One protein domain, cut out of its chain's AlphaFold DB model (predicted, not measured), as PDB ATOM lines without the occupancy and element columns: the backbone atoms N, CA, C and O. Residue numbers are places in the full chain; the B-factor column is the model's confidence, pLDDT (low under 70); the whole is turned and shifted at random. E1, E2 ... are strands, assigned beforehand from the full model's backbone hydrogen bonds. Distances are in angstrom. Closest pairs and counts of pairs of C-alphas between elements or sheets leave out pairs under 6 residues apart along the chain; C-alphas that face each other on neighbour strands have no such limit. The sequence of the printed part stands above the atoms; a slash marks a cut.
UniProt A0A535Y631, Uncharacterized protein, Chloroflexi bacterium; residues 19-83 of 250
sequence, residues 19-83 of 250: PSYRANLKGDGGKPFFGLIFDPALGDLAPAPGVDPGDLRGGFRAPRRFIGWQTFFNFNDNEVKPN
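What this domain is: This is residues 19 to 83 of the 250 residues of an uncharacterized protein of Chloroflexi bacterium (UniProt A0A535Y631). There is little regular structure here: a hairpin of two strands, E1 and E2, stands between two wide loops of a long coil. That coil, residues 37 to 83, swings out past Ala 48 at one end of the long axis and comes back past the hairpin to Asn 76 at the other end. The printed part has 65 residues with no named helix and two named strands, E1 then E2, an antiparallel sheet; the class is all strand, with 15 residues in named elements. It is only just compact, close to loose, with a radius of gyration of the C-alphas of 12.6 A, and elongated, spanning 39 by 23 by 17 A.

How they stand to each other: E1, residues 20 to 28, and E2, residues 31 to 36, form a hairpin, antiparallel at 153 degrees between their directions. C-alphas 22 and 34 face each other at 4.4 A. N 23 and O 33, 2.9 A, and N 35 and O 21, 3.0 A, are within hydrogen-bond range.

Where its parts are: E1 begins at C-alpha 20 (-18.244, 20.771, 196.857), bends by 99 degrees at residue 25 and measures 15.4 A. E2 measures 16.3 A and ends at C-alpha 36 (-15.028, 22.338, 198.620).

The domain as a whole: The C-alphas farthest apart, of Ala 48 and Asn 76, are 39.7 A apart. The printed part has no cut, and the link from E1 to E2 is tight. Mean pLDDT of the printed part is 90.5; no printed residue is under 70.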
ATOM      1  N   PRO A  19     -20.498  18.271 199.335       95.75
ATOM      2  CA  PRO A  19     -19.159  18.551 199.865       95.75
ATOM      3  C   PRO A  19     -18.407  19.604 199.037       95.75
ATOM      4  O   PRO A  19     -17.500  20.256 199.547       95.75
ATOM      5  N   SER A  20     -18.790  19.779 197.772       95.75
ATOM      6  CA  SER A  20     -18.244  20.771 196.857       95.75
ATOM      7  C   SER A  20     -19.293  21.247 195.866       95.75
ATOM      8  O   SER A  20     -20.278  20.554 195.586       95.75
ATOM      9  N   TYR A  21     -19.047  22.429 195.310       96.38
ATOM     10  CA  TYR A  21     -19.875  23.014 194.267       96.38
ATOM     11  C   TYR A  21     -19.013  23.499 193.113       96.38
ATOM     12  O   TYR A  21     -17.907  24.009 193.294       96.38
ATOM     13  N   ARG A  22     -19.575  23.395 191.909       96.06
ATOM     14  CA  ARG A  22     -19.115  24.169 190.763       96.06
ATOM     15  C   ARG A  22     -19.747  25.550 190.863       96.06
ATOM     16  O   ARG A  22     -20.908  25.722 190.495       96.06
ATOM     17  N   ALA A  23     -19.007  26.515 191.392       94.19
ATOM     18  CA  ALA A  23     -19.518  27.865 191.608       94.19
ATOM     19  C   ALA A  23     -19.870  28.548 190.279       94.19
ATOM     20  O   ALA A  23     -20.867  29.258 190.200       94.19
ATOM     21  N   ASN A  24     -19.085  28.308 189.224       93.38
ATOM     22  CA  ASN A  24     -19.332  28.799 187.867       93.38
ATOM     23  C   ASN A  24     -18.511  28.004 186.828       93.38
ATOM     24  O   ASN A  24     -17.728  27.117 187.167       93.38
ATOM     25  N   LEU A  25     -18.673  28.350 185.545       93.06
ATOM     26  CA  LEU A  25     -17.997  27.686 184.421       93.06
ATOM     27  C   LEU A  25     -16.704  28.375 183.946       93.06
ATOM     28  O   LEU A  25     -16.047  27.835 183.061       93.06
ATOM     29  N   LYS A  26     -16.359  29.567 184.460       90.94
ATOM     30  CA  LYS A  26     -15.277  30.417 183.904       90.94
ATOM     31  C   LYS A  26     -14.480  31.237 184.932       90.94
ATOM     32  O   LYS A  26     -13.776  32.171 184.558       90.94
ATOM     33  N   GLY A  27     -14.626  30.945 186.215       89.25
ATOM     34  CA  GLY A  27     -14.089  31.737 187.315       89.25
ATOM     35  C   GLY A  27     -12.590  31.573 187.512       89.25
ATOM     36  O   GLY A  27     -11.959  32.500 187.998       89.25
ATOM     37  N   ASP A  28     -12.005  30.447 187.104       88.50
ATOM     38  CA  ASP A  28     -10.593  30.144 187.346       88.50
ATOM     39  C   ASP A  28      -9.779  30.264 186.051       88.50
ATOM     40  O   ASP A  28      -9.638  29.313 185.283       88.50
ATOM     41  N   GLY A  29      -9.348  31.487 185.722       86.38
ATOM     42  CA  GLY A  29      -8.619  31.756 184.474       86.38
ATOM     43  C   GLY A  29      -9.414  31.393 183.211       86.38
ATOM     44  O   GLY A  29      -8.850  30.905 182.235       86.38
ATOM     45  N   GLY A  30     -10.741  31.564 183.244       89.06
ATOM     46  CA  GLY A  30     -11.642  31.169 182.157       89.06
ATOM     47  C   GLY A  30     -12.103  29.708 182.198       89.06
ATOM     48  O   GLY A  30     -12.929  29.326 181.367       89.06
ATOM     49  N   LYS A  31     -11.635  28.911 183.168       92.88
ATOM     50  CA  LYS A  31     -12.067  27.525 183.419       92.88
ATOM     51  C   LYS A  31     -13.110  27.456 184.549       92.88
ATOM     52  O   LYS A  31     -13.248  28.416 185.314       92.88
ATOM     53  N   PRO A  32     -13.861  26.347 184.676       93.50
ATOM     54  CA  PRO A  32     -14.806  26.170 185.773       93.50
ATOM     55  C   PRO A  32     -14.136  26.242 187.143       93.50
ATOM     56  O   PRO A  32     -13.122  25.587 187.369       93.50
ATOM     57  N   PHE A  33     -14.743  26.990 188.066       94.56
ATOM     58  CA  PHE A  33     -14.301  27.026 189.457       94.56
ATOM     59  C   PHE A  33     -15.078  25.992 190.277       94.56
ATOM     60  O   PHE A  33     -16.301  26.091 190.431       94.56
ATOM     61  N   PHE A  34     -14.353  25.006 190.800       95.12
ATOM     62  CA  PHE A  34     -14.847  24.033 191.767       95.12
ATOM     63  C   PHE A  34     -14.211  24.312 193.124       95.12
ATOM     64  O   PHE A  34     -12.996  24.460 193.207       95.12
ATOM     65  N   GLY A  35     -15.023  24.343 194.176       93.88
ATOM     66  CA  GLY A  35     -14.537  24.506 195.542       93.88
ATOM     67  C   GLY A  35     -15.228  23.536 196.488       93.88
ATOM     68  O   GLY A  35     -16.435  23.301 196.372       93.88
ATOM     69  N   LEU A  36     -14.464  22.975 197.427       95.00
ATOM     70  CA  LEU A  36     -15.028  22.338 198.620       95.00
ATOM     71  C   LEU A  36     -15.795  23.394 199.427       95.00
ATOM     72  O   LEU A  36     -15.425  24.563 199.401       95.00
ATOM     73  N   ILE A  37     -16.846  23.016 200.156       94.38
ATOM     74  CA  ILE A  37     -17.515  23.971 201.064       94.38
ATOM     75  C   ILE A  37     -16.572  24.422 202.181       94.38
ATOM     76  O   ILE A  37     -16.490  25.609 202.478       94.38
ATOM     77  N   PHE A  38     -15.815  23.465 202.713       93.12
ATOM     78  CA  PHE A  38     -14.721  23.640 203.652       93.12
ATOM     79  C   PHE A  38     -13.635  22.646 203.260       93.12
ATOM     80  O   PHE A  38     -13.904  21.445 203.178       93.12
ATOM     81  N   ASP A  39     -12.438  23.145 202.977       90.81
ATOM     82  CA  ASP A  39     -11.288  22.292 202.704       90.81
ATOM     83  C   ASP A  39     -10.617  21.894 204.030       90.81
ATOM     84  O   ASP A  39     -10.119  22.772 204.747       90.81
ATOM     85  N   PRO A  40     -10.591  20.595 204.385       84.75
ATOM     86  CA  PRO A  40      -9.947  20.138 205.610       84.75
ATOM     87  C   PRO A  40      -8.440  20.430 205.634       84.75
ATOM     88  O   PRO A  40      -7.891  20.597 206.719       84.75
ATOM     89  N   ALA A  41      -7.775  20.548 204.477       87.38
ATOM     90  CA  ALA A  41      -6.358  20.903 204.409       87.38
ATOM     91  C   ALA A  41      -6.097  22.363 204.820       87.38
ATOM     92  O   ALA A  41      -5.013  22.683 205.305       87.38
ATOM     93  N   LEU A  42      -7.090  23.245 204.655       86.00
ATOM     94  CA  LEU A  42      -7.014  24.632 205.116       86.00
ATOM     95  C   LEU A  42      -7.365  24.766 206.602       86.00
ATOM     96  O   LEU A  42      -6.897  25.696 207.257       86.00
ATOM     97  N   GLY A  43      -8.204  23.873 207.138       84.06
ATOM     98  CA  GLY A  43      -8.656  23.918 208.530       84.06
ATOM     99  C   GLY A  43      -9.161  25.309 208.946       84.06
ATOM    100  O   GLY A  43      -9.834  26.004 208.173       84.06
ATOM    101  N   ASP A  44      -8.778  25.728 210.155       81.81
ATOM    102  CA  ASP A  44      -9.097  27.037 210.745       81.81
ATOM    103  C   ASP A  44      -8.182  28.179 210.289       81.81
ATOM    104  O   ASP A  44      -8.308  29.303 210.780       81.81
ATOM    105  N   LEU A  45      -7.261  27.928 209.355       77.69
ATOM    106  CA  LEU A  45      -6.336  28.959 208.900       77.69
ATOM    107  C   LEU A  45      -7.116  30.110 208.260       77.69
ATOM    108  O   LEU A  45      -7.847  29.933 207.279       77.69
ATOM    109  N   ALA A  46      -6.943  31.304 208.824       74.81
ATOM    110  CA  ALA A  46      -7.353  32.536 208.180       74.81
ATOM    111  C   ALA A  46      -6.374  32.805 207.024       74.81
ATOM    112  O   ALA A  46      -5.172  32.936 207.270       74.81
ATOM    113  N   PRO A  47      -6.847  32.874 205.769       80.56
ATOM    114  CA  PRO A  47      -6.028  33.339 204.661       80.56
ATOM    115  C   PRO A  47      -5.454  34.720 204.973       80.56
ATOM    116  O   PRO A  47      -6.097  35.531 205.648       80.56
ATOM    117  N   ALA A  48      -4.256  35.002 204.458       82.38
ATOM    118  CA  ALA A  48      -3.692  36.342 204.553       82.38
ATOM    119  C   ALA A  48      -4.664  37.375 203.939       82.38
ATOM    120  O   ALA A  48      -5.415  37.039 203.016       82.38
ATOM    121  N   PRO A  49      -4.671  38.632 204.417       81.00
ATOM    122  CA  PRO A  49      -5.530  39.670 203.861       81.00
ATOM    123  C   PRO A  49      -5.405  39.761 202.334       81.00
ATOM    124  O   PRO A  49      -4.304  39.804 201.793       81.00
ATOM    125  N   GLY A  50      -6.543  39.764 201.639       81.00
ATOM    126  CA  GLY A  50      -6.592  39.802 200.173       81.00
ATOM    127  C   GLY A  50      -6.342  38.460 199.472       81.00
ATOM    128  O   GLY A  50      -6.464  38.397 198.250       81.00
ATOM    129  N   VAL A  51      -6.043  37.384 200.207       88.56
ATOM    130  CA  VAL A  51      -5.896  36.038 199.640       88.56
ATOM    131  C   VAL A  51      -7.239  35.324 199.637       88.56
ATOM    132  O   VAL A  51      -7.878  35.138 200.670       88.56
ATOM    133  N   ASP A  52      -7.652  34.894 198.450       90.44
ATOM    134  CA  ASP A  52      -8.848  34.089 198.269       90.44
ATOM    135  C   ASP A  52      -8.573  32.601 198.583       90.44
ATOM    136  O   ASP A  52      -7.776  31.983 197.867       90.44
ATOM    137  N   PRO A  53      -9.214  31.984 199.599       90.38
ATOM    138  CA  PRO A  53      -9.010  30.569 199.887       90.38
ATOM    139  C   PRO A  53      -9.536  29.682 198.755       90.38
ATOM    140  O   PRO A  53     -10.430  30.067 197.999       90.38
ATOM    141  N   GLY A  54      -8.963  28.480 198.642       88.38
ATOM    142  CA  GLY A  54      -9.337  27.480 197.632       88.38
ATOM    143  C   GLY A  54     -10.701  26.814 197.858       88.38
ATOM    144  O   GLY A  54     -11.187  26.114 196.972       88.38
ATOM    145  N   ASP A  55     -11.334  27.044 199.009       92.56
ATOM    146  CA  ASP A  55     -12.667  26.546 199.346       92.56
ATOM    147  C   ASP A  55     -13.728  27.658 199.306       92.56
ATOM    148  O   ASP A  55     -13.452  28.826 199.027       92.56
ATOM    149  N   LEU A  56     -14.980  27.297 199.565       92.94
ATOM    150  CA  LEU A  56     -16.133  28.192 199.495       92.94
ATOM    151  C   LEU A  56     -16.490  28.804 200.853       92.94
ATOM    152  O   LEU A  56     -17.616  29.277 201.025       92.94
ATOM    153  N   ARG A  57     -15.548  28.849 201.809       89.94
ATOM    154  CA  ARG A  57     -15.786  29.525 203.090       89.94
ATOM    155  C   ARG A  57     -16.169  30.991 202.852       89.94
ATOM    156  O   ARG A  57     -15.680  31.636 201.917       89.94
ATOM    157  N   GLY A  58     -17.090  31.496 203.670       87.12
ATOM    158  CA  GLY A  58     -17.594  32.867 203.565       87.12
ATOM    159  C   GLY A  58     -16.552  33.919 203.956       87.12
ATOM    160  O   GLY A  58     -15.520  33.593 204.534       87.12
ATOM    161  N   GLY A  59     -16.839  35.189 203.656       86.00
ATOM    162  CA  GLY A  59     -15.991  36.330 204.040       86.00
ATOM    163  C   GLY A  59     -14.956  36.768 202.997       86.00
ATOM    164  O   GLY A  59     -14.208  37.706 203.251       86.00
ATOM    165  N   PHE A  60     -14.932  36.142 201.817       88.25
ATOM    166  CA  PHE A  60     -13.956  36.428 200.760       88.25
ATOM    167  C   PHE A  60     -14.639  36.886 199.471       88.25
ATOM    168  O   PHE A  60     -15.644  36.313 199.044       88.25
ATOM    169  N   ARG A  61     -14.059  37.905 198.826       89.50
ATOM    170  CA  ARG A  61     -14.482  38.418 197.517       89.50
ATOM    171  C   ARG A  61     -13.353  38.215 196.516       89.50
ATOM    172  O   ARG A  61     -12.255  38.715 196.723       89.50
ATOM    173  N   ALA A  62     -13.641  37.532 195.415       90.44
ATOM    174  CA  ALA A  62     -12.704  37.353 194.312       90.44
ATOM    175  C   ALA A  62     -13.465  37.176 192.990       90.44
ATOM    176  O   ALA A  62     -14.593  36.672 193.016       90.44
ATOM    177  N   PRO A  63     -12.866  37.509 191.829       89.31
ATOM    178  CA  PRO A  63     -13.507  37.313 190.527       89.31
ATOM    179  C   PRO A  63     -13.978  35.873 190.282       89.31
ATOM    180  O   PRO A  63     -15.019  35.649 189.672       89.31
ATOM    181  N   ARG A  64     -13.274  34.867 190.813       91.19
ATOM    182  CA  ARG A  64     -13.692  33.469 190.654       91.19
ATOM    183  C   ARG A  64     -14.935  33.088 191.460       91.19
ATOM    184  O   ARG A  64     -15.524  32.056 191.166       91.19
ATOM    185  N   ARG A  65     -15.357  33.896 192.443       90.94
ATOM    186  CA  ARG A  65     -16.478  33.602 193.360       90.94
ATOM    187  C   ARG A  65     -17.850  34.052 192.864       90.94
ATOM    188  O   ARG A  65     -18.841  33.800 193.545       90.94
ATOM    189  N   PHE A  66     -17.947  34.689 191.695       90.19
ATOM    190  CA  PHE A  66     -19.253  34.991 191.106       90.19
ATOM    191  C   PHE A  66     -20.026  33.700 190.827       90.19
ATOM    192  O   PHE A  66     -19.508  32.780 190.190       90.19
ATOM    193  N   ILE A  67     -21.272  33.639 191.289       92.12
ATOM    194  CA  ILE A  67     -22.117  32.462 191.117       92.12
ATOM    195  C   ILE A  67     -22.638  32.409 189.683       92.12
ATOM    196  O   ILE A  67     -23.340  33.299 189.207       92.12
ATOM    197  N   GLY A  68     -22.295  31.334 188.982       93.38
ATOM    198  CA  GLY A  68     -22.896  30.989 187.708       93.38
ATOM    199  C   GLY A  68     -24.198  30.249 187.959       93.38
ATOM    200  O   GLY A  68     -24.180  29.032 188.062       93.38
ATOM    201  N   TRP A  69     -25.322  30.965 188.015       94.69
ATOM    202  CA  TRP A  69     -26.622  30.417 188.430       94.69
ATOM    203  C   TRP A  69     -27.078  29.150 187.705       94.69
ATOM    204  O   TRP A  69     -27.813  28.356 188.279       94.69
ATOM    205  N   GLN A  70     -26.610  28.908 186.484       94.50
ATOM    206  CA  GLN A  70     -26.891  27.677 185.739       94.50
ATOM    207  C   GLN A  70     -26.309  26.402 186.341       94.50
ATOM    208  O   GLN A  70     -26.723  25.309 185.983       94.50
ATOM    209  N   THR A  71     -25.351  26.516 187.263       95.38
ATOM    210  CA  THR A  71     -24.877  25.354 188.014       95.38
ATOM    211  C   THR A  71     -25.844  24.970 189.140       95.38
ATOM    212  O   THR A  71     -25.759  23.849 189.638       95.38
ATOM    213  N   PHE A  72     -26.801  25.846 189.482       95.25
ATOM    214  CA  PHE A  72     -27.777  25.681 190.569       95.25
ATOM    215  C   PHE A  72     -29.233  25.597 190.085       95.25
ATOM    216  O   PHE A  72     -30.044  24.922 190.711       95.25
ATOM    217  N   PHE A  73     -29.570  26.242 188.966       95.12
ATOM    218  CA  PHE A  73     -30.908  26.249 188.376       95.12
ATOM    219  C   PHE A  73     -30.885  25.664 186.966       95.12
ATOM    220  O   PHE A  73     -29.953  25.896 186.201       95.12
ATOM    221  N   ASN A  74     -31.928  24.910 186.618       93.31
ATOM    222  CA  ASN A  74     -32.021  24.239 185.326       93.31
ATOM    223  C   ASN A  74     -32.454  25.206 184.211       93.31
ATOM    224  O   ASN A  74     -33.642  25.474 184.053       93.31
ATOM    225  N   PHE A  75     -31.498  25.676 183.409       92.81
ATOM    226  CA  PHE A  75     -31.757  26.447 182.184       92.81
ATOM    227  C   PHE A  75     -31.855  25.565 180.925       92.81
ATOM    228  O   PHE A  75     -31.791  26.080 179.813       92.81
ATOM    229  N   ASN A  76     -32.015  24.246 181.087       91.88
ATOM    230  CA  ASN A  76     -31.993  23.242 180.018       91.88
ATOM    231  C   ASN A  76     -30.665  23.194 179.237       91.88
ATOM    232  O   ASN A  76     -30.637  22.824 178.068       91.88
ATOM    233  N   ASP A  77     -29.558  23.557 179.890       91.62
ATOM    234  CA  ASP A  77     -28.195  23.525 179.342       91.62
ATOM    235  C   ASP A  77     -27.361  22.342 179.870       91.62
ATOM    236  O   ASP A  77     -26.178  22.233 179.563       91.62
ATOM    237  N   ASN A  78     -27.977  21.446 180.654       93.38
ATOM    238  CA  ASN A  78     -27.344  20.307 181.334       93.38
ATOM    239  C   ASN A  78     -26.245  20.684 182.349       93.38
ATOM    240  O   ASN A  78     -25.477  19.821 182.787       93.38
ATOM    241  N   GLU A  79     -26.178  21.948 182.778       95.00
ATOM    242  CA  GLU A  79     -25.157  22.409 183.724       95.00
ATOM    243  C   GLU A  79     -25.611  22.365 185.189       95.00
ATOM    244  O   GLU A  79     -24.773  22.410 186.100       95.00
ATOM    245  N   VAL A  80     -26.913  22.227 185.438       95.19
ATOM    246  CA  VAL A  80     -27.456  22.149 186.794       95.19
ATOM    247  C   VAL A  80     -26.905  20.933 187.537       95.19
ATOM    248  O   VAL A  80     -26.815  19.824 187.004       95.19
ATOM    249  N   LYS A  81     -26.532  21.136 188.800       93.94
ATOM    250  CA  LYS A  81     -26.190  20.062 189.733       93.94
ATOM    251  C   LYS A  81     -27.180  20.099 190.897       93.94
ATOM    252  O   LYS A  81     -27.055  20.979 191.745       93.94
ATOM    253  N   PRO A  82     -28.151  19.167 190.945       91.25
ATOM    254  CA  PRO A  82     -29.111  19.095 192.040       91.25
ATOM    255  C   PRO A  82     -28.433  18.937 193.403       91.25
ATOM    256  O   PRO A  82     -27.312  18.425 193.517       91.25
ATOM    257  N   ASN A  83     -29.141  19.352 194.447       92.88
ATOM    258  CA  ASN A  83     -28.728  19.123 195.827       92.88
ATOM    259  C   ASN A  83     -28.726  17.623 196.170       92.88
ATOM    260  O   ASN A  83     -29.186  16.790 195.385       92.88
TER     261      ASN A  83